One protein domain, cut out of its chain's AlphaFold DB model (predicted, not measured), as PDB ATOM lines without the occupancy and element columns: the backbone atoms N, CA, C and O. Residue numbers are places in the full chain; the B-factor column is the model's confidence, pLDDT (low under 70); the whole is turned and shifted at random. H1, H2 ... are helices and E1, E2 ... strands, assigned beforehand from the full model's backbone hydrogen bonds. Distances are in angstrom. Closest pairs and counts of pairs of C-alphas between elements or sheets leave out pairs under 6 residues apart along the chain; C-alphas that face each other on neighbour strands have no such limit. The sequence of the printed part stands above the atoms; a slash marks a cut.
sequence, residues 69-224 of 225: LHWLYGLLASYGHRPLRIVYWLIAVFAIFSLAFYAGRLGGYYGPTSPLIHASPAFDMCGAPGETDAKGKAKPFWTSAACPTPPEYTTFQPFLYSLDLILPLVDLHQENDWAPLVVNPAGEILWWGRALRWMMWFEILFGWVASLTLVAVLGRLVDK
ATOM      1  N   LEU A  69      17.766 -42.842  27.949       61.91
ATOM      2  CA  LEU A  69      17.020 -44.088  27.770       61.91
ATOM      3  C   LEU A  69      17.915 -45.323  27.905       61.91
ATOM      4  O   LEU A  69      17.489 -46.274  28.532       61.91
ATOM      5  N   HIS A  70      19.145 -45.328  27.387       59.81
ATOM      6  CA  HIS A  70      20.098 -46.439  27.512       59.81
ATOM      7  C   HIS A  70      20.640 -46.573  28.932       59.81
ATOM      8  O   HIS A  70      20.897 -47.691  29.364       59.81
ATOM      9  N   TRP A  71      20.801 -45.473  29.667       61.66
ATOM     10  CA  TRP A  71      21.142 -45.499  31.086       61.66
ATOM     11  C   TRP A  71      19.977 -46.052  31.910       61.66
ATOM     12  O   TRP A  71      20.177 -46.977  32.691       61.66
ATOM     13  N   LEU A  72      18.756 -45.567  31.668       62.16
ATOM     14  CA  LEU A  72      17.541 -46.040  32.333       62.16
ATOM     15  C   LEU A  72      17.271 -47.519  32.006       62.16
ATOM     16  O   LEU A  72      17.050 -48.322  32.907       62.16
ATOM     17  N   TYR A  73      17.391 -47.911  30.733       62.88
ATOM     18  CA  TYR A  73      17.328 -49.308  30.302       62.88
ATOM     19  C   TYR A  73      18.490 -50.124  30.861       62.88
ATOM     20  O   TYR A  73      18.279 -51.265  31.226       62.88
ATOM     21  N   GLY A  74      19.706 -49.592  30.963       61.62
ATOM     22  CA  GLY A  74      20.843 -50.312  31.541       61.62
ATOM     23  C   GLY A  74      20.685 -50.562  33.044       61.62
ATOM     24  O   GLY A  74      21.084 -51.621  33.530       61.62
ATOM     25  N   LEU A  75      20.070 -49.612  33.755       65.25
ATOM     26  CA  LEU A  75      19.757 -49.683  35.182       65.25
ATOM     27  C   LEU A  75      18.605 -50.662  35.466       65.25
ATOM     28  O   LEU A  75      18.712 -51.492  36.370       65.25
ATOM     29  N   LEU A  76      17.522 -50.581  34.685       60.84
ATOM     30  CA  LEU A  76      16.305 -51.381  34.871       60.84
ATOM     31  C   LEU A  76      16.390 -52.762  34.203       60.84
ATOM     32  O   LEU A  76      15.962 -53.766  34.766       60.84
ATOM     33  N   ALA A  77      16.981 -52.824  33.016       57.50
ATOM     34  CA  ALA A  77      17.078 -53.991  32.148       57.50
ATOM     35  C   ALA A  77      18.534 -54.186  31.690       57.50
ATOM     36  O   ALA A  77      18.880 -54.018  30.519       57.50
ATOM     37  N   SER A  78      19.425 -54.536  32.625       54.66
ATOM     38  CA  SER A  78      20.826 -54.812  32.288       54.66
ATOM     39  C   SER A  78      20.920 -55.834  31.149       54.66
ATOM     40  O   SER A  78      20.306 -56.902  31.228       54.66
ATOM     41  N   TYR A  79      21.703 -55.497  30.124       53.00
ATOM     42  CA  TYR A  79      21.916 -56.263  28.899       53.00
ATOM     43  C   TYR A  79      21.985 -57.782  29.140       53.00
ATOM     44  O   TYR A  79      22.942 -58.321  29.688       53.00
ATOM     45  N   GLY A  80      20.944 -58.478  28.688       50.22
ATOM     46  CA  GLY A  80      21.044 -59.825  28.139       50.22
ATOM     47  C   GLY A  80      21.084 -61.030  29.078       50.22
ATOM     48  O   GLY A  80      20.898 -62.114  28.538       50.22
ATOM     49  N   HIS A  81      21.293 -60.927  30.400       52.59
ATOM     50  CA  HIS A  81      21.527 -62.147  31.212       52.59
ATOM     51  C   HIS A  81      20.744 -62.329  32.527       52.59
ATOM     52  O   HIS A  81      20.846 -63.411  33.099       52.59
ATOM     53  N   ARG A  82      19.951 -61.367  33.039       59.50
ATOM     54  CA  ARG A  82      19.171 -61.571  34.292       59.50
ATOM     55  C   ARG A  82      17.829 -60.813  34.316       59.50
ATOM     56  O   ARG A  82      17.769 -59.747  34.930       59.50
ATOM     57  N   PRO A  83      16.748 -61.353  33.712       65.19
ATOM     58  CA  PRO A  83      15.422 -60.712  33.699       65.19
ATOM     59  C   PRO A  83      14.855 -60.431  35.104       65.19
ATOM     60  O   PRO A  83      14.095 -59.488  35.282       65.19
ATOM     61  N   LEU A  84      15.294 -61.162  36.135       71.31
ATOM     62  CA  LEU A  84      14.824 -60.996  37.519       71.31
ATOM     63  C   LEU A  84      15.263 -59.688  38.209       71.31
ATOM     64  O   LEU A  84      14.770 -59.381  39.289       71.31
ATOM     65  N   ARG A  85      16.168 -58.888  37.625       78.88
ATOM     66  CA  ARG A  85      16.608 -57.630  38.263       78.88
ATOM     67  C   ARG A  85      15.515 -56.578  38.383       78.88
ATOM     68  O   ARG A  85      15.482 -55.873  39.388       78.88
ATOM     69  N   ILE A  86      14.613 -56.498  37.409       82.81
ATOM     70  CA  ILE A  86      13.496 -55.553  37.467       82.81
ATOM     71  C   ILE A  86      12.538 -55.888  38.614       82.81
ATOM     72  O   ILE A  86      12.022 -54.987  39.262       82.81
ATOM     73  N   VAL A  87      12.389 -57.178  38.934       85.19
ATOM     74  CA  VAL A  87      11.578 -57.652  40.063       85.19
ATOM     75  C   VAL A  87      12.182 -57.194  41.390       85.19
ATOM     76  O   VAL A  87      11.456 -56.712  42.249       85.19
ATOM     77  N   TYR A  88      13.510 -57.256  41.548       89.00
ATOM     78  CA  TYR A  88      14.163 -56.721  42.749       89.00
ATOM     79  C   TYR A  88      13.955 -55.212  42.902       89.00
ATOM     80  O   TYR A  88      13.716 -54.749  44.014       89.00
ATOM     81  N   TRP A  89      14.005 -54.450  41.806       90.06
ATOM     82  CA  TRP A  89      13.710 -53.016  41.841       90.06
ATOM     83  C   TRP A  89      12.242 -52.728  42.165       90.06
ATOM     84  O   TRP A  89      11.988 -51.855  42.986       90.06
ATOM     85  N   LEU A  90      11.297 -53.480  41.589       91.69
ATOM     86  CA  LEU A  90       9.875 -53.397  41.938       91.69
ATOM     87  C   LEU A  90       9.661 -53.643  43.432       91.69
ATOM     88  O   LEU A  90       9.045 -52.818  44.092       91.69
ATOM     89  N   ILE A  91      10.233 -54.719  43.982       93.12
ATOM     90  CA  ILE A  91      10.135 -55.045  45.412       93.12
ATOM     91  C   ILE A  91      10.780 -53.951  46.275       93.12
ATOM     92  O   ILE A  91      10.229 -53.587  47.311       93.12
ATOM     93  N   ALA A  92      11.937 -53.419  45.870       94.25
ATOM     94  CA  ALA A  92      12.630 -52.373  46.618       94.25
ATOM     95  C   ALA A  92      11.830 -51.062  46.648       94.25
ATOM     96  O   ALA A  92      11.659 -50.483  47.718       94.25
ATOM     97  N   VAL A  93      11.320 -50.614  45.495       95.44
ATOM     98  CA  VAL A  93      10.463 -49.424  45.399       95.44
ATOM     99  C   VAL A  93       9.190 -49.643  46.212       95.44
ATOM    100  O   VAL A  93       8.934 -48.867  47.127       95.44
ATOM    101  N   PHE A  94       8.491 -50.758  45.995       96.69
ATOM    102  CA  PHE A  94       7.309 -51.141  46.768       96.69
ATOM    103  C   PHE A  94       7.554 -51.073  48.283       96.69
ATOM    104  O   PHE A  94       6.780 -50.459  49.011       96.69
ATOM    105  N   ALA A  95       8.649 -51.657  48.783       96.88
ATOM    106  CA  ALA A  95       8.946 -51.670  50.213       96.88
ATOM    107  C   ALA A  95       9.225 -50.261  50.769       96.88
ATOM    108  O   ALA A  95       8.724 -49.908  51.838       96.88
ATOM    109  N   ILE A  96      10.002 -49.446  50.047       96.81
ATOM    110  CA  ILE A  96      10.350 -48.078  50.463       96.81
ATOM    111  C   ILE A  96       9.097 -47.198  50.528       96.81
ATOM    112  O   ILE A  96       8.881 -46.486  51.510       96.81
ATOM    113  N   PHE A  97       8.259 -47.253  49.498       96.75
ATOM    114  CA  PHE A  97       7.080 -46.403  49.388       96.75
ATOM    115  C   PHE A  97       5.930 -46.895  50.265       96.75
ATOM    116  O   PHE A  97       5.285 -46.076  50.914       96.75
ATOM    117  N   SER A  98       5.758 -48.209  50.427       96.81
ATOM    118  CA  SER A  98       4.855 -48.774  51.437       96.81
ATOM    119  C   SER A  98       5.149 -48.230  52.837       96.81
ATOM    120  O   SER A  98       4.228 -47.857  53.565       96.81
ATOM    121  N   LEU A  99       6.430 -48.128  53.217       97.12
ATOM    122  CA  LEU A  99       6.832 -47.529  54.493       97.12
ATOM    123  C   LEU A  99       6.544 -46.022  54.542       97.12
ATOM    124  O   LEU A  99       6.067 -45.525  55.564       97.12
ATOM    125  N   ALA A 100       6.781 -45.293  53.448       96.62
ATOM    126  CA  ALA A 100       6.464 -43.867  53.363       96.62
ATOM    127  C   ALA A 100       4.953 -43.600  53.507       96.62
ATOM    128  O   ALA A 100       4.543 -42.718  54.266       96.62
ATOM    129  N   PHE A 101       4.112 -44.399  52.852       96.62
ATOM    130  CA  PHE A 101       2.657 -44.313  52.962       96.62
ATOM    131  C   PHE A 101       2.146 -44.785  54.318       96.62
ATOM    132  O   PHE A 101       1.188 -44.222  54.845       96.62
ATOM    133  N   TYR A 102       2.810 -45.761  54.936       96.31
ATOM    134  CA  TYR A 102       2.529 -46.146  56.314       96.31
ATOM    135  C   TYR A 102       2.807 -44.985  57.280       96.31
ATOM    136  O   TYR A 102       1.969 -44.672  58.126       96.31
ATOM    137  N   ALA A 103       3.919 -44.265  57.106       95.75
ATOM    138  CA  ALA A 103       4.185 -43.045  57.866       95.75
ATOM    139  C   ALA A 103       3.126 -41.958  57.595       95.75
ATOM    140  O   ALA A 103       2.643 -41.310  58.524       95.75
ATOM    141  N   GLY A 104       2.693 -41.803  56.340       94.62
ATOM    142  CA  GLY A 104       1.589 -40.912  55.971       94.62
ATOM    143  C   GLY A 104       0.249 -41.286  56.619       94.62
ATOM    144  O   GLY A 104      -0.489 -40.396  57.045       94.62
ATOM    145  N   ARG A 105      -0.042 -42.588  56.768       93.88
ATOM    146  CA  ARG A 105      -1.232 -43.105  57.466       93.88
ATOM    147  C   ARG A 105      -1.260 -42.664  58.919       93.88
ATOM    148  O   ARG A 105      -2.302 -42.207  59.382       93.88
ATOM    149  N   LEU A 106      -0.138 -42.830  59.622       92.06
ATOM    150  CA  LEU A 106      -0.001 -42.450  61.030       92.06
ATOM    151  C   LEU A 106      -0.189 -40.944  61.222       92.06
ATOM    152  O   LEU A 106      -0.771 -40.517  62.213       92.06
ATOM    153  N   GLY A 107       0.267 -40.157  60.247       89.88
ATOM    154  CA  GLY A 107       0.076 -38.713  60.222       89.88
ATOM    155  C   GLY A 107      -1.294 -38.248  59.725       89.88
ATOM    156  O   GLY A 107      -1.494 -37.046  59.674       89.88
ATOM    157  N   GLY A 108      -2.214 -39.139  59.332       91.25
ATOM    158  CA  GLY A 108      -3.554 -38.756  58.866       91.25
ATOM    159  C   GLY A 108      -3.587 -38.020  57.521       91.25
ATOM    160  O   GLY A 108      -4.556 -37.332  57.225       91.25
ATOM    161  N   TYR A 109      -2.549 -38.153  56.691       93.44
ATOM    162  CA  TYR A 109      -2.412 -37.406  55.431       93.44
ATOM    163  C   TYR A 109      -3.196 -37.991  54.251       93.44
ATOM    164  O   TYR A 109      -2.939 -37.609  53.116       93.44
ATOM    165  N   TYR A 110      -4.132 -38.907  54.486       93.81
ATOM    166  CA  TYR A 110      -4.959 -39.514  53.445       93.81
ATOM    167  C   TYR A 110      -6.420 -39.210  53.714       93.81
ATOM    168  O   TYR A 110      -6.861 -39.271  54.860       93.81
ATOM    169  N   GLY A 111      -7.153 -38.898  52.653       92.19
ATOM    170  CA  GLY A 111      -8.579 -38.639  52.718       92.19
ATOM    171  C   GLY A 111      -9.333 -39.353  51.600       92.19
ATOM    172  O   GLY A 111      -8.720 -39.742  50.599       92.19
ATOM    173  N   PRO A 112     -10.647 -39.525  51.789       92.50
ATOM    174  CA  PRO A 112     -11.522 -40.108  50.789       92.50
ATOM    175  C   PRO A 112     -11.634 -39.190  49.568       92.50
ATOM    176  O   PRO A 112     -11.604 -37.965  49.682       92.50
ATOM    177  N   THR A 113     -11.771 -39.787  48.394       90.94
ATOM    178  CA  THR A 113     -11.963 -39.094  47.108       90.94
ATOM    179  C   THR A 113     -13.427 -39.075  46.672       90.94
ATOM    180  O   THR A 113     -13.839 -38.196  45.912       90.94
ATOM    181  N   SER A 114     -14.220 -40.050  47.129       89.06
ATOM    182  CA  SER A 114     -15.578 -40.252  46.635       89.06
ATOM    183  C   SER A 114     -16.544 -39.149  47.102       89.06
ATOM    184  O   SER A 114     -16.565 -38.772  48.279       89.06
ATOM    185  N   PRO A 115     -17.426 -38.651  46.213       86.50
ATOM    186  CA  PRO A 115     -18.396 -37.616  46.573       86.50
ATOM    187  C   PRO A 115     -19.446 -38.120  47.571       86.50
ATOM    188  O   PRO A 115     -20.030 -37.327  48.306       86.50
ATOM    189  N   LEU A 116     -19.673 -39.436  47.620       84.62
ATOM    190  CA  LEU A 116     -20.608 -40.062  48.554       84.62
ATOM    191  C   LEU A 116     -20.183 -39.845  50.008       84.62
ATOM    192  O   LEU A 116     -21.032 -39.574  50.853       84.62
ATOM    193  N   ILE A 117     -18.878 -39.893  50.296       87.25
ATOM    194  CA  ILE A 117     -18.389 -39.636  51.653       87.25
ATOM    195  C   ILE A 117     -18.519 -38.160  52.011       87.25
ATOM    196  O   ILE A 117     -18.882 -37.853  53.144       87.25
ATOM    197  N   HIS A 118     -18.327 -37.249  51.055       84.06
ATOM    198  CA  HIS A 118     -18.520 -35.815  51.292       84.06
ATOM    199  C   HIS A 118     -19.979 -35.448  51.601       84.06
ATOM    200  O   HIS A 118     -20.226 -34.464  52.288       84.06
ATOM    201  N   ALA A 119     -20.946 -36.235  51.119       86.62
ATOM    202  CA  ALA A 119     -22.363 -36.075  51.451       86.62
ATOM    203  C   ALA A 119     -22.773 -36.795  52.751       86.62
ATOM    204  O   ALA A 119     -23.879 -36.593  53.252       86.62
ATOM    205  N   SER A 120     -21.912 -37.669  53.277       84.69
ATOM    206  CA  SER A 120     -22.193 -38.478  54.460       84.69
ATOM    207  C   SER A 120     -21.884 -37.714  55.757       84.69
ATOM    208  O   SER A 120     -20.979 -36.878  55.778       84.69
ATOM    209  N   PRO A 121     -22.543 -38.050  56.883       83.56
ATOM    210  CA  PRO A 121     -22.244 -37.430  58.178       83.56
ATOM    211  C   PRO A 121     -20.817 -37.725  58.678       83.56
ATOM    212  O   PRO A 121     -20.334 -37.057  59.590       83.56
ATOM    213  N   ALA A 122     -20.115 -38.698  58.080       84.06
ATOM    214  CA  ALA A 122     -18.723 -39.003  58.405       84.06
ATOM    215  C   ALA A 122     -17.779 -37.829  58.105       84.06
ATOM    216  O   ALA A 122     -16.753 -37.689  58.770       84.06
ATOM    217  N   PHE A 123     -18.142 -36.967  57.149       85.00
ATOM    218  CA  PHE A 123     -17.360 -35.790  56.778       85.00
ATOM    219  C   PHE A 123     -17.278 -34.734  57.877       85.00
ATOM    220  O   PHE A 123     -16.232 -34.122  58.083       85.00
ATOM    221  N   ASP A 124     -18.341 -34.573  58.659       84.25
ATOM    222  CA  ASP A 124     -18.309 -33.655  59.795       84.25
ATOM    223  C   ASP A 124     -17.487 -34.230  60.955       84.25
ATOM    224  O   ASP A 124     -16.822 -33.487  61.679       84.25
ATOM    225  N   MET A 125     -17.476 -35.558  61.097       84.75
ATOM    226  CA  MET A 125     -16.821 -36.257  62.203       84.75
ATOM    227  C   MET A 125     -15.315 -36.445  62.004       84.75
ATOM    228  O   MET A 125     -14.576 -36.426  62.986       84.75
ATOM    229  N   CYS A 126     -14.859 -36.635  60.769       89.00
ATOM    230  CA  CYS A 126     -13.475 -36.974  60.445       89.00
ATOM    231  C   CYS A 126     -12.779 -35.846  59.691       89.00
ATOM    232  O   CYS A 126     -13.426 -35.030  59.041       89.00
ATOM    233  N   GLY A 127     -11.457 -35.759  59.816       87.94
ATOM    234  CA  GLY A 127     -10.728 -34.619  59.270       87.94
ATOM    235  C   GLY A 127      -9.253 -34.871  59.010       87.94
ATOM    236  O   GLY A 127      -8.684 -35.907  59.368       87.94
ATOM    237  N   ALA A 128      -8.644 -33.886  58.356       87.50
ATOM    238  CA  ALA A 128      -7.212 -33.801  58.141       87.50
ATOM    239  C   ALA A 128      -6.464 -33.357  59.419       87.50
ATOM    240  O   ALA A 128      -7.068 -32.852  60.375       87.50
ATOM    241  N   PRO A 129      -5.130 -33.500  59.460       85.75
ATOM    242  CA  PRO A 129      -4.323 -33.068  60.597       85.75
ATOM    243  C   PRO A 129      -4.452 -31.564  60.833       85.75
ATOM    244  O   PRO A 129      -4.167 -30.777  59.940       85.75
ATOM    245  N   GLY A 130      -4.839 -31.160  62.042       82.56
ATOM    246  CA  GLY A 130      -5.062 -29.750  62.385       82.56
ATOM    247  C   GLY A 130      -6.521 -29.300  62.269       82.56
ATOM    248  O   GLY A 130      -6.840 -28.180  62.663       82.56
ATOM    249  N   GLU A 131      -7.428 -30.164  61.806       85.06
ATOM    250  CA  GLU A 131      -8.858 -29.888  61.880       85.06
ATOM    251  C   GLU A 131      -9.427 -30.128  63.277       85.06
ATOM    252  O   GLU A 131      -9.108 -31.107  63.964       85.06
ATOM    253  N   THR A 132     -10.336 -29.240  63.672       86.44
ATOM    254  CA  THR A 132     -11.071 -29.340  64.929       86.44
ATOM    255  C   THR A 132     -12.574 -29.351  64.677       86.44
ATOM    256  O   THR A 132     -13.070 -28.790  63.702       86.44
ATOM    257  N   ASP A 133     -13.298 -30.051  65.543       84.12
ATOM    258  CA  ASP A 133     -14.756 -30.034  65.610       84.12
ATOM    259  C   ASP A 133     -15.253 -28.664  66.119       84.12
ATOM    260  O   ASP A 133     -14.491 -27.888  66.697       84.12
ATOM    261  N   ALA A 134     -16.554 -28.386  66.007       82.25
ATOM    262  CA  ALA A 134     -17.204 -27.173  66.513       82.25
ATOM    263  C   ALA A 134     -16.952 -26.920  68.016       82.25
ATOM    264  O   ALA A 134     -17.091 -25.802  68.506       82.25
ATOM    265  N   LYS A 135     -16.562 -27.964  68.760       83.12
ATOM    266  CA  LYS A 135     -16.194 -27.921  70.184       83.12
ATOM    267  C   LYS A 135     -14.689 -27.725  70.433       83.12
ATOM    268  O   LYS A 135     -14.251 -27.863  71.573       83.12
ATOM    269  N   GLY A 136     -13.890 -27.475  69.394       82.06
ATOM    270  CA  GLY A 136     -12.440 -27.262  69.475       82.06
ATOM    271  C   GLY A 136     -11.608 -28.524  69.742       82.06
ATOM    272  O   GLY A 136     -10.428 -28.424  70.064       82.06
ATOM    273  N   LYS A 137     -12.199 -29.722  69.636       85.31
ATOM    274  CA  LYS A 137     -11.473 -30.999  69.762       85.31
ATOM    275  C   LYS A 137     -10.918 -31.419  68.408       85.31
ATOM    276  O   LYS A 137     -11.618 -31.281  67.413       85.31
ATOM    277  N   ALA A 138      -9.703 -31.965  68.374       85.94
ATOM    278  CA  ALA A 138      -9.133 -32.514  67.146       85.94
ATOM    279  C   ALA A 138     -10.032 -33.628  66.589       85.94
ATOM    280  O   ALA A 138     -10.426 -34.533  67.334       85.94
ATOM    281  N   LYS A 139     -10.359 -33.550  65.296       89.12
ATOM    282  CA  LYS A 139     -11.121 -34.608  64.631       89.12
ATOM    283  C   LYS A 139     -10.260 -35.876  64.505       89.12
ATOM    284  O   LYS A 139      -9.051 -35.764  64.285       89.12
ATOM    285  N   PRO A 140     -10.839 -37.082  64.639       90.25
ATOM    286  CA  PRO A 140     -10.149 -38.312  64.272       90.25
ATOM    287  C   PRO A 140      -9.755 -38.300  62.789       90.25
ATOM    288  O   PRO A 140     -10.467 -37.766  61.935       90.25
ATOM    289  N   PHE A 141      -8.620 -38.927  62.482       90.94
ATOM    290  CA  PHE A 141      -8.157 -39.068  61.105       90.94
ATOM    291  C   PHE A 141      -9.045 -40.029  60.324       90.94
ATOM    292  O   PHE A 141      -9.453 -41.066  60.850       90.94
ATOM    293  N   TRP A 142      -9.225 -39.750  59.035       88.81
ATOM    294  CA  TRP A 142      -9.940 -40.616  58.093       88.81
ATOM    295  C   TRP A 142      -9.451 -42.070  58.074       88.81
ATOM    296  O   TRP A 142     -10.234 -42.991  57.880       88.81
ATOM    297  N   THR A 143      -8.159 -42.293  58.315       89.31
ATOM    298  CA  THR A 143      -7.529 -43.623  58.322       89.31
ATOM    299  C   THR A 143      -7.747 -44.415  59.618       89.31
ATOM    300  O   THR A 143      -7.276 -45.557  59.738       89.31
ATOM    301  N   SER A 144      -8.406 -43.810  60.611       86.81
ATOM    302  CA  SER A 144      -8.670 -44.405  61.918       86.81
ATOM    303  C   SER A 144      -9.990 -45.178  61.933       86.81
ATOM    304  O   SER A 144     -10.952 -44.816  61.266       86.81
ATOM    305  N   ALA A 145     -10.066 -46.219  62.765       84.12
ATOM    306  CA  ALA A 145     -11.283 -47.019  62.936       84.12
ATOM    307  C   ALA A 145     -12.446 -46.253  63.602       84.12
ATOM    308  O   ALA A 145     -13.546 -46.780  63.713       84.12
ATOM    309  N   ALA A 146     -12.204 -45.025  64.073       84.00
ATOM    310  CA  ALA A 146     -13.229 -44.173  64.671       84.00
ATOM    311  C   ALA A 146     -14.138 -43.509  63.621       84.00
ATOM    312  O   ALA A 146     -15.175 -42.958  63.986       84.00
ATOM    313  N   CYS A 147     -13.754 -43.547  62.341       85.81
ATOM    314  CA  CYS A 147     -14.500 -42.928  61.256       85.81
ATOM    315  C   CYS A 147     -15.557 -43.880  60.680       85.81
ATOM    316  O   CYS A 147     -15.201 -44.960  60.205       85.81
ATOM    317  N   PRO A 148     -16.849 -43.498  60.681       82.19
ATOM    318  CA  PRO A 148     -17.917 -44.324  60.133       82.19
ATOM    319  C   PRO A 148     -17.984 -44.171  58.608       82.19
ATOM    320  O   PRO A 148     -18.824 -43.442  58.085       82.19
ATOM    321  N   THR A 149     -17.093 -44.833  57.874       84.19
ATOM    322  CA  THR A 149     -17.227 -44.956  56.414       84.19
ATOM    323  C   THR A 149     -18.278 -46.014  56.062       84.19
ATOM    324  O   THR A 149     -18.446 -46.969  56.829       84.19
ATOM    325  N   PRO A 150     -18.987 -45.886  54.923       85.06
ATOM    326  CA  PRO A 150     -19.887 -46.934  54.446       85.06
ATOM    327  C   PRO A 150     -19.185 -48.303  54.399       85.06
ATOM    328  O   PRO A 150     -17.999 -48.342  54.060       85.06
ATOM    329  N   PRO A 151     -19.869 -49.415  54.729       84.56
ATOM    330  CA  PRO A 151     -19.261 -50.749  54.745       84.56
ATOM    331  C   PRO A 151     -18.670 -51.189  53.403       84.56
ATOM    332  O   PRO A 151     -17.776 -52.029  53.373       84.56
ATOM    333  N   GLU A 152     -19.179 -50.641  52.301       85.19
ATOM    334  CA  GLU A 152     -18.708 -50.915  50.945       85.19
ATOM    335  C   GLU A 152     -17.404 -50.171  50.613       85.19
ATOM    336  O   GLU A 152     -16.726 -50.532  49.655       85.19
ATOM    337  N   TYR A 153     -17.050 -49.137  51.386       87.75
ATOM    338  CA  TYR A 153     -15.863 -48.324  51.149       87.75
ATOM    339  C   TYR A 153     -14.604 -49.008  51.670       87.75
ATOM    340  O   TYR A 153     -14.583 -49.547  52.782       87.75
ATOM    341  N   THR A 154     -13.518 -48.957  50.901       90.19
ATOM    342  CA  THR A 154     -12.292 -49.639  51.308       90.19
ATOM    343  C   THR A 154     -11.630 -48.938  52.493       90.19
ATOM    344  O   THR A 154     -11.502 -47.716  52.539       90.19
ATOM    345  N   THR A 155     -11.143 -49.708  53.472       90.81
ATOM    346  CA  THR A 155     -10.254 -49.149  54.501       90.81
ATOM    347  C   THR A 155      -8.879 -48.890  53.902       90.81
ATOM    348  O   THR A 155      -8.362 -49.751  53.186       90.81
ATOM    349  N   PHE A 156      -8.246 -47.772  54.258       93.19
ATOM    350  CA  PHE A 156      -6.899 -47.471  53.784       93.19
ATOM    351  C   PHE A 156      -5.886 -48.516  54.267       93.19
ATOM    352  O   PHE A 156      -5.700 -48.700  55.475       93.19
ATOM    353  N   GLN A 157      -5.193 -49.173  53.338       94.62
ATOM    354  CA  GLN A 157      -4.117 -50.121  53.624       94.62
ATOM    355  C   GLN A 157      -2.845 -49.701  52.869       94.62
ATOM    356  O   GLN A 157      -2.781 -49.888  51.659       94.62
ATOM    357  N   PRO A 158      -1.800 -49.185  53.551       95.12
ATOM    358  CA  PRO A 158      -0.632 -48.585  52.891       95.12
ATOM    359  C   PRO A 158       0.107 -49.513  51.922       95.12
ATOM    360  O   PRO A 158       0.570 -49.075  50.873       95.12
ATOM    361  N   PHE A 159       0.201 -50.797  52.273       95.69
ATOM    362  CA  PHE A 159       0.851 -51.807  51.440       95.69
ATOM    363  C   PHE A 159       0.038 -52.110  50.181       95.69
ATOM    364  O   PHE A 159       0.602 -52.182  49.097       95.69
ATOM    365  N   LEU A 160      -1.286 -52.257  50.308       95.94
ATOM    366  CA  LEU A 160      -2.149 -52.470  49.145       95.94
ATOM    367  C   LEU A 160      -2.204 -51.220  48.274       95.94
ATOM    368  O   LEU A 160      -2.188 -51.351  47.065       95.94
ATOM    369  N   TYR A 161      -2.175 -50.033  48.876       96.38
ATOM    370  CA  TYR A 161      -2.101 -48.769  48.155       96.38
ATOM    371  C   TYR A 161      -0.826 -48.664  47.300       96.38
ATOM    372  O   TYR A 161      -0.923 -48.406  46.111       96.38
ATOM    373  N   SER A 162       0.366 -48.946  47.850       97.06
ATOM    374  CA  SER A 162       1.609 -48.996  47.046       97.06
ATOM    375  C   SER A 162       1.561 -50.086  45.969       97.06
ATOM    376  O   SER A 162       2.044 -49.884  44.856       97.06
ATOM    377  N   LEU A 163       0.945 -51.237  46.268       96.06
ATOM    378  CA  LEU A 163       0.784 -52.319  45.297       96.06
ATOM    379  C   LEU A 163      -0.132 -51.926  44.127       96.06
ATOM    380  O   LEU A 163       0.189 -52.252  42.989       96.06
ATOM    381  N   ASP A 164      -1.232 -51.228  44.412       95.56
ATOM    382  CA  ASP A 164      -2.182 -50.691  43.428       95.56
ATOM    383  C   ASP A 164      -1.470 -49.697  42.494       95.56
ATOM    384  O   ASP A 164      -1.503 -49.832  41.276       95.56
ATOM    385  N   LEU A 165      -0.684 -48.775  43.069       95.88
ATOM    386  CA  LEU A 165       0.054 -47.762  42.308       95.88
ATOM    387  C   LEU A 165       1.161 -48.347  41.419       95.88
ATOM    388  O   LEU A 165       1.390 -47.868  40.308       95.88
ATOM    389  N   ILE A 166       1.900 -49.349  41.910       95.44
ATOM    390  CA  ILE A 166       3.044 -49.918  41.182       95.44
ATOM    391  C   ILE A 166       2.618 -50.939  40.114       95.44
ATOM    392  O   ILE A 166       3.389 -51.213  39.189       95.44
ATOM    393  N   LEU A 167       1.413 -51.512  40.222       93.94
ATOM    394  CA  LEU A 167       0.879 -52.521  39.304       93.94
ATOM    395  C   LEU A 167      -0.267 -51.948  38.453       93.94
ATOM    396  O   LEU A 167      -1.428 -52.188  38.760       93.94
ATOM    397  N   PRO A 168       0.015 -51.335  37.290       90.69
ATOM    398  CA  PRO A 168      -1.000 -50.630  36.493       90.69
ATOM    399  C   PRO A 168      -2.115 -51.515  35.902       90.69
ATOM    400  O   PRO A 168      -3.006 -51.013  35.224       90.69
ATOM    401  N   LEU A 169      -2.032 -52.838  36.062       88.69
ATOM    402  CA  LEU A 169      -2.988 -53.807  35.517       88.69
ATOM    403  C   LEU A 169      -3.939 -54.381  36.576       88.69
ATOM    404  O   LEU A 169      -4.860 -55.112  36.215       88.69
ATOM    405  N   VAL A 170      -3.692 -54.118  37.859       91.25
ATOM    406  CA  VAL A 170      -4.491 -54.636  38.973       91.25
ATOM    407  C   VAL A 170      -5.193 -53.454  39.622       91.25
ATOM    408  O   VAL A 170      -4.544 -52.458  39.889       91.25
ATOM    409  N   ASP A 171      -6.495 -53.582  39.867       90.88
ATOM    410  CA  ASP A 171      -7.290 -52.575  40.570       90.88
ATOM    411  C   ASP A 171      -7.722 -53.149  41.926       90.88
ATOM    412  O   ASP A 171      -8.558 -54.055  42.000       90.88
ATOM    413  N   LEU A 172      -7.107 -52.656  43.001       92.62
ATOM    414  CA  LEU A 172      -7.445 -52.978  44.391       92.62
ATOM    415  C   LEU A 172      -8.411 -51.952  45.009       92.62
ATOM    416  O   LEU A 172      -8.698 -52.037  46.206       92.62
ATOM    417  N   HIS A 173      -8.885 -50.987  44.212       92.81
ATOM    418  CA  HIS A 173      -9.696 -49.823  44.589       92.81
ATOM    419  C   HIS A 173      -9.037 -48.863  45.595       92.81
ATOM    420  O   HIS A 173      -9.644 -47.863  45.975       92.81
ATOM    421  N   GLN A 174      -7.790 -49.097  46.013       94.19
ATOM    422  CA  GLN A 174      -7.127 -48.268  47.020       94.19
ATOM    423  C   GLN A 174      -6.760 -46.894  46.453       94.19
ATOM    424  O   GLN A 174      -6.993 -45.892  47.127       94.19
ATOM    425  N   GLU A 175      -6.220 -46.830  45.230       93.12
ATOM    426  CA  GLU A 175      -5.890 -45.550  44.585       93.12
ATOM    427  C   GLU A 175      -7.135 -44.731  44.220       93.12
ATOM    428  O   GLU A 175      -7.106 -43.500  44.232       93.12
ATOM    429  N   ASN A 176      -8.242 -45.421  43.937       92.25
ATOM    430  CA  ASN A 176      -9.504 -44.798  43.560       92.25
ATOM    431  C   ASN A 176     -10.208 -44.181  44.766       92.25
ATOM    432  O   ASN A 176     -10.757 -43.089  44.640       92.25
ATOM    433  N   ASP A 177     -10.155 -44.842  45.925       93.19
ATOM    434  CA  ASP A 177     -10.835 -44.416  47.149       93.19
ATOM    435  C   ASP A 177     -10.008 -43.448  48.012       93.19
ATOM    436  O   ASP A 177     -10.572 -42.683  48.801       93.19
ATOM    437  N   TRP A 178      -8.678 -43.459  47.910       94.38
ATOM    438  CA  TRP A 178      -7.815 -42.715  48.828       94.38
ATOM    439  C   TRP A 178      -6.825 -41.829  48.091       94.38
ATOM    440  O   TRP A 178      -6.116 -42.266  47.195       94.38
ATOM    441  N   ALA A 179      -6.706 -40.577  48.533       94.88
ATOM    442  CA  ALA A 179      -5.717 -39.651  47.997       94.88
ATOM    443  C   ALA A 179      -4.983 -38.894  49.111       94.88
ATOM    444  O   ALA A 179      -5.572 -38.575  50.151       94.88
ATOM    445  N   PRO A 180      -3.696 -38.552  48.909       95.56
ATOM    446  CA  PRO A 180      -2.945 -37.790  49.890       95.56
ATOM    447  C   PRO A 180      -3.443 -36.339  49.945       95.56
ATOM    448  O   PRO A 180      -3.481 -35.634  48.931       95.56
ATOM    449  N   LEU A 181      -3.792 -35.872  51.138       92.88
ATOM    450  CA  LEU A 181      -4.276 -34.526  51.435       92.88
ATOM    451  C   LEU A 181      -3.124 -33.522  51.363       92.88
ATOM    452  O   LEU A 181      -2.121 -33.672  52.049       92.88
ATOM    453  N   VAL A 182      -3.253 -32.489  50.529       93.12
ATOM    454  CA  VAL A 182      -2.185 -31.485  50.312       93.12
ATOM    455  C   VAL A 182      -2.511 -30.150  50.972       93.12
ATOM    456  O   VAL A 182      -1.610 -29.355  51.234       93.12
ATOM    457  N   VAL A 183      -3.790 -29.901  51.233       90.12
ATOM    458  CA  VAL A 183      -4.290 -28.655  51.800       90.12
ATOM    459  C   VAL A 183      -5.361 -29.011  52.821       90.12
ATOM    460  O   VAL A 183      -6.207 -29.860  52.541       90.12
ATOM    461  N   ASN A 184      -5.309 -28.377  53.986       83.62
ATOM    462  CA  ASN A 184      -6.373 -28.471  54.984       83.62
ATOM    463  C   ASN A 184      -7.566 -27.585  54.600       83.62
ATOM    464  O   ASN A 184      -7.379 -26.607  53.879       83.62
ATOM    465  N   PRO A 185      -8.773 -27.806  55.149       78.56
ATOM    466  CA  PRO A 185      -9.908 -26.900  54.945       78.56
ATOM    467  C   PRO A 185      -9.638 -25.449  55.367       78.56
ATOM    468  O   PRO A 185     -10.234 -24.528  54.819       78.56
ATOM    469  N   ALA A 186      -8.693 -25.228  56.289       78.56
ATOM    470  CA  ALA A 186      -8.210 -23.898  56.667       78.56
ATOM    471  C   ALA A 186      -7.347 -23.205  55.583       78.56
ATOM    472  O   ALA A 186      -6.983 -22.044  55.738       78.56
ATOM    473  N   GLY A 187      -6.995 -23.903  54.497       82.44
ATOM    474  CA  GLY A 187      -6.144 -23.403  53.411       82.44
ATOM    475  C   GLY A 187      -4.641 -23.598  53.632       82.44
ATOM    476  O   GLY A 187      -3.837 -23.201  52.788       82.44
ATOM    477  N   GLU A 188      -4.238 -24.221  54.739       87.62
ATOM    478  CA  GLU A 188      -2.830 -24.471  55.057       87.62
ATOM    479  C   GLU A 188      -2.243 -25.611  54.216       87.62
ATOM    480  O   GLU A 188      -2.876 -26.651  54.019       87.62
ATOM    481  N   ILE A 189      -1.006 -25.429  53.744       90.12
ATOM    482  CA  ILE A 189      -0.306 -26.429  52.933       90.12
ATOM    483  C   ILE A 189       0.292 -27.506  53.837       90.12
ATOM    484  O   ILE A 189       1.187 -27.251  54.643       90.12
ATOM    485  N   LEU A 190      -0.122 -28.746  53.602       91.38
ATOM    486  CA  LEU A 190       0.468 -29.929  54.206       91.38
ATOM    487  C   LEU A 190       1.671 -30.386  53.374       91.38
ATOM    488  O   LEU A 190       1.536 -31.141  52.410       91.38
ATOM    489  N   TRP A 191       2.874 -29.943  53.747       92.00
ATOM    490  CA  TRP A 191       4.108 -30.277  53.020       92.00
ATOM    491  C   TRP A 191       4.352 -31.780  52.901       92.00
ATOM    492  O   TRP A 191       4.713 -32.258  51.826       92.00
ATOM    493  N   TRP A 192       4.105 -32.533  53.977       92.31
ATOM    494  CA  TRP A 192       4.252 -33.986  53.950       92.31
ATOM    495  C   TRP A 192       3.236 -34.645  53.017       92.31
ATOM    496  O   TRP A 192       3.602 -35.460  52.177       92.31
ATOM    497  N   GLY A 193       1.977 -34.207  53.061       93.81
ATOM    498  CA  GLY A 193       0.951 -34.646  52.117       93.81
ATOM    499  C   GLY A 193       1.291 -34.334  50.657       93.81
ATOM    500  O   GLY A 193       1.063 -35.149  49.764       93.81
ATOM    501  N   ARG A 194       1.943 -33.192  50.399       95.31
ATOM    502  CA  ARG A 194       2.479 -32.853  49.072       95.31
ATOM    503  C   ARG A 194       3.612 -33.773  48.641       95.31
ATOM    504  O   ARG A 194       3.644 -34.169  47.478       95.31
ATOM    505  N   ALA A 195       4.518 -34.125  49.548       96.25
ATOM    506  CA  ALA A 195       5.568 -35.099  49.267       96.25
ATOM    507  C   ALA A 195       4.968 -36.474  48.926       96.25
ATOM    508  O   ALA A 195       5.340 -37.055  47.910       96.25
ATOM    509  N   LEU A 196       3.975 -36.939  49.694       96.31
ATOM    510  CA  LEU A 196       3.263 -38.197  49.434       96.31
ATOM    511  C   LEU A 196       2.547 -38.190  48.073       96.31
ATOM    512  O   LEU A 196       2.575 -39.190  47.364       96.31
ATOM    513  N   ARG A 197       1.970 -37.053  47.658       96.25
ATOM    514  CA  ARG A 197       1.379 -36.872  46.317       96.25
ATOM    515  C   ARG A 197       2.414 -37.052  45.201       96.25
ATOM    516  O   ARG A 197       2.142 -37.733  44.217       96.25
ATOM    517  N   TRP A 198       3.599 -36.461  45.350       96.94
ATOM    518  CA  TRP A 198       4.689 -36.638  44.386       96.94
ATOM    519  C   TRP A 198       5.216 -38.073  44.366       96.94
ATOM    520  O   TRP A 198       5.491 -38.601  43.292       96.94
ATOM    521  N   MET A 199       5.323 -38.707  45.535       96.88
ATOM    522  CA  MET A 199       5.706 -40.114  45.661       96.88
ATOM    523  C   MET A 199       4.713 -41.038  44.946       96.88
ATOM    524  O   MET A 199       5.131 -41.899  44.181       96.88
ATOM    525  N   MET A 200       3.413 -40.802  45.125       96.44
ATOM    526  CA  MET A 200       2.345 -41.518  44.424       96.44
ATOM    527  C   MET A 200       2.499 -41.413  42.901       96.44
ATOM    528  O   MET A 200       2.524 -42.426  42.212       96.44
ATOM    529  N   TRP A 201       2.669 -40.202  42.355       96.44
ATOM    530  CA  TRP A 201       2.888 -40.035  40.911       96.44
ATOM    531  C   TRP A 201       4.162 -40.719  40.418       96.44
ATOM    532  O   TRP A 201       4.176 -41.261  39.313       96.44
ATOM    533  N   PHE A 202       5.228 -40.701  41.219       96.62
ATOM    534  CA  PHE A 202       6.453 -41.416  40.889       96.62
ATOM    535  C   PHE A 202       6.216 -42.929  40.788       96.62
ATOM    536  O   PHE A 202       6.657 -43.519  39.806       96.62
ATOM    537  N   GLU A 203       5.517 -43.548  41.745       96.06
ATOM    538  CA  GLU A 203       5.216 -44.986  41.696       96.06
ATOM    539  C   GLU A 203       4.355 -45.364  40.500       96.06
ATOM    540  O   GLU A 203       4.693 -46.330  39.822       96.06
ATOM    541  N   ILE A 204       3.322 -44.574  40.185       95.38
ATOM    542  CA  ILE A 204       2.486 -44.802  38.998       95.38
ATOM    543  C   ILE A 204       3.369 -44.813  37.745       95.38
ATOM    544  O   ILE A 204       3.371 -45.770  36.969       95.38
ATOM    545  N   LEU A 205       4.176 -43.764  37.547       95.44
ATOM    546  CA  LEU A 205       5.067 -43.663  36.388       95.44
ATOM    547  C   LEU A 205       6.098 -44.800  36.355       95.44
ATOM    548  O   LEU A 205       6.375 -45.355  35.290       95.44
ATOM    549  N   PHE A 206       6.656 -45.156  37.510       94.56
ATOM    550  CA  PHE A 206       7.603 -46.255  37.637       94.56
ATOM    551  C   PHE A 206       6.958 -47.601  37.291       94.56
ATOM    552  O   PHE A 206       7.548 -48.364  36.526       94.56
ATOM    553  N   GLY A 207       5.745 -47.870  37.779       93.56
ATOM    554  CA  GLY A 207       4.967 -49.073  37.492       93.56
ATOM    555  C   GLY A 207       4.689 -49.238  36.001       93.56
ATOM    556  O   GLY A 207       4.941 -50.303  35.431       93.56
ATOM    557  N   TRP A 208       4.292 -48.158  35.320       94.06
ATOM    558  CA  TRP A 208       4.129 -48.149  33.862       94.06
ATOM    559  C   TRP A 208       5.432 -48.467  33.122       94.06
ATOM    560  O   TRP A 208       5.457 -49.341  32.251       94.06
ATOM    561  N   VAL A 209       6.535 -47.801  33.476       91.75
ATOM    562  CA  VAL A 209       7.846 -48.048  32.853       91.75
ATOM    563  C   VAL A 209       8.312 -49.483  33.100       91.75
ATOM    564  O   VAL A 209       8.807 -50.138  32.178       91.75
ATOM    565  N   ALA A 210       8.141 -49.993  34.319       89.75
ATOM    566  CA  ALA A 210       8.536 -51.342  34.688       89.75
ATOM    567  C   ALA A 210       7.705 -52.399  33.945       89.75
ATOM    568  O   ALA A 210       8.280 -53.346  33.406       89.75
ATOM    569  N   SER A 211       6.389 -52.200  33.838       90.06
ATOM    570  CA  SER A 211       5.477 -53.082  33.100       90.06
ATOM    571  C   SER A 211       5.847 -53.167  31.616       90.06
ATOM    572  O   SER A 211       6.075 -54.256  31.085       90.06
ATOM    573  N   LEU A 212       6.042 -52.019  30.956       90.38
ATOM    574  CA  LEU A 212       6.451 -51.971  29.548       90.38
ATOM    575  C   LEU A 212       7.822 -52.618  29.322       90.38
ATOM    576  O   LEU A 212       8.030 -53.330  28.338       90.38
ATOM    577  N   THR A 213       8.754 -52.406  30.250       85.88
ATOM    578  CA  THR A 213      10.085 -53.014  30.180       85.88
ATOM    579  C   THR A 213      10.005 -54.532  30.343       85.88
ATOM    580  O   THR A 213      10.669 -55.256  29.601       85.88
ATOM    581  N   LEU A 214       9.176 -55.033  31.263       84.31
ATOM    582  CA  LEU A 214       8.974 -56.465  31.472       84.31
ATOM    583  C   LEU A 214       8.394 -57.132  30.218       84.31
ATOM    584  O   LEU A 214       8.941 -58.134  29.762       84.31
ATOM    585  N   VAL A 215       7.359 -56.539  29.614       86.44
ATOM    586  CA  VAL A 215       6.768 -57.025  28.355       86.44
ATOM    587  C   VAL A 215       7.810 -57.056  27.235       86.44
ATOM    588  O   VAL A 215       7.933 -58.061  26.538       86.44
ATOM    589  N   ALA A 216       8.622 -56.005  27.094       85.06
ATOM    590  CA  ALA A 216       9.676 -55.952  26.081       85.06
ATOM    591  C   ALA A 216      10.771 -57.016  26.291       85.06
ATOM    592  O   ALA A 216      11.305 -57.563  25.324       85.06
ATOM    593  N   VAL A 217      11.123 -57.314  27.546       82.06
ATOM    594  CA  VAL A 217      12.094 -58.366  27.882       82.06
ATOM    595  C   VAL A 217      11.523 -59.752  27.589       82.06
ATOM    596  O   VAL A 217      12.231 -60.570  27.006       82.06
ATOM    597  N   LEU A 218      10.263 -60.004  27.951       82.31
ATOM    598  CA  LEU A 218       9.591 -61.278  27.695       82.31
ATOM    599  C   LEU A 218       9.380 -61.526  26.197       82.31
ATOM    600  O   LEU A 218       9.671 -62.621  25.730       82.31
ATOM    601  N   GLY A 219       8.979 -60.509  25.426       83.44
ATOM    602  CA  GLY A 219       8.826 -60.633  23.971       83.44
ATOM    603  C   GLY A 219      10.121 -61.069  23.277       83.44
ATOM    604  O   GLY A 219      10.116 -61.984  22.465       83.44
ATOM    605  N   ARG A 220      11.269 -60.517  23.693       78.31
ATOM    606  CA  ARG A 220      12.588 -60.917  23.166       78.31
ATOM    607  C   ARG A 220      13.006 -62.346  23.510       78.31
ATOM    608  O   ARG A 220      13.935 -62.851  22.882       78.31
ATOM    609  N   LEU A 221      12.439 -62.942  24.561       76.38
ATOM    610  CA  LEU A 221      12.702 -64.340  24.902       76.38
ATOM    611  C   LEU A 221      11.916 -65.274  23.983       76.38
ATOM    612  O   LEU A 221      12.476 -66.274  23.563       76.38
ATOM    613  N   VAL A 222      10.680 -64.909  23.629       81.81
ATOM    614  CA  VAL A 222       9.838 -65.690  22.712       81.81
ATOM    615  C   VAL A 222      10.399 -65.683  21.287       81.81
ATOM    616  O   VAL A 222      10.427 -66.724  20.654       81.81
ATOM    617  N   ASP A 223      10.923 -64.550  20.806       74.19
ATOM    618  CA  ASP A 223      11.494 -64.438  19.447       74.19
ATOM    619  C   ASP A 223      12.811 -65.220  19.239       74.19
ATOM    620  O   ASP A 223      13.361 -65.229  18.135       74.19
ATOM    621  N   LYS A 224      13.393 -65.791  20.303       60.47
ATOM    622  CA  LYS A 224      14.667 -66.525  20.243       60.47
ATOM    623  C   LYS A 224      14.513 -68.039  20.074       60.47
ATOM    624  O   LYS A 224      15.538 -68.674  19.816       60.47
TER     625      LYS A 224
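What this domain is: This is residues 69 to 224 of the 225 residues of an uncharacterized protein of Sphingomonas sp. HMWF008 (UniProt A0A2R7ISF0). Two long helices, H2 and H7, run side by side in opposite ways and make the body of a rod; the shorter H5 packs on both of them. The small two-stranded sheet E1 E2 lies beside residues 192 to 200 of H7, with E2 near the middle of the whole; beyond the sheet, one end of the rod is made of the short helices H3 and H4 and part of the long stretch with no named element, residues 126 to 157, while H1 sits by residues 85 to 89 of H2, far from that end. The printed part has 156 residues, with seven named helices and two named strands in the order H1 H2 E1 H3 H4 H5 H6 E2 H7; the sheet, E1 - E2, is antiparallel and the class is mostly helix. The whole is loose, with a radius of gyration of the C-alphas of 19.0 A, and spans 69 by 30 by 20 A.

Where its parts are: H1, residues 69 to 76, begins with C-alpha 69 at (17.020, -44.088, 27.770) and is 10.2 A long. H2, residues 85 to 106, is 32.0 A long and ends with C-alpha 106 at (-0.001, -42.450, 61.030). E1 is residues 110 to 112, H3 residues 115 to 119 and H4 residues 122 to 125. H5, residues 158 to 166, is 12.3 A long. H6, residues 174 to 177, is followed directly by E2, residues 178 to 180. H7, residues 191 to 222, is 47.0 A long and ends with C-alpha 222 at (9.838, -65.690, 22.712).

How they stand to each other: H2 and H5 are the hub, each touching three helices. They touch each other at a steep tilt of 43 degrees, opposite ways, with the closest C-alphas, those of Ser 98 and Phe 159, 5.0 A apart. H2 touches H7 at a shallow tilt of 20 degrees, opposite ways; the closest C-alphas are those of Ile 86 and Ala 210, 7.1 A. H7, with residues 200 to 208 alone, touches H5 at a steep tilt of 50 degrees, the same way; the closest C-alphas are those of Ile 166 and Gly 207, 4.2 A. H1 and H2 only just touch, with 3 pairs of C-alphas within 8 A, about perpendicular at 79 degrees; the closest are Leu 76 and Ile 86, 5.7 A. H6 touches H5, the C-alphas of Gln 174 and Tyr 161 being closest at 5.2 A. In the antiparallel pair E1 and E2, N 111 and O 179 are within hydrogen-bond range at 3.0 A. The closest C-alphas of E2 and H7 are those of Pro 180 and Gly 193, 5.5 A. H3 and H4 are close but not clearly touching, with C-alphas 117 and 123 closest at 6.5 A; both are apart from H2, H7 and E2, for instance. In H1, H2, H3, H5 and H7 every O i to N i+4 pair is within hydrogen-bond range; H4 and H6 are too short for such a pair.

The domain as a whole: The C-alphas farthest apart, those of Lys 135 and Lys 224, are 70.3 A apart. The printed part has no cut. The link from H4 to H5, residues 126 to 157, is long. The mean pLDDT of the printed part is 86.6; residues 69 to 83 and residue 224 are under 70.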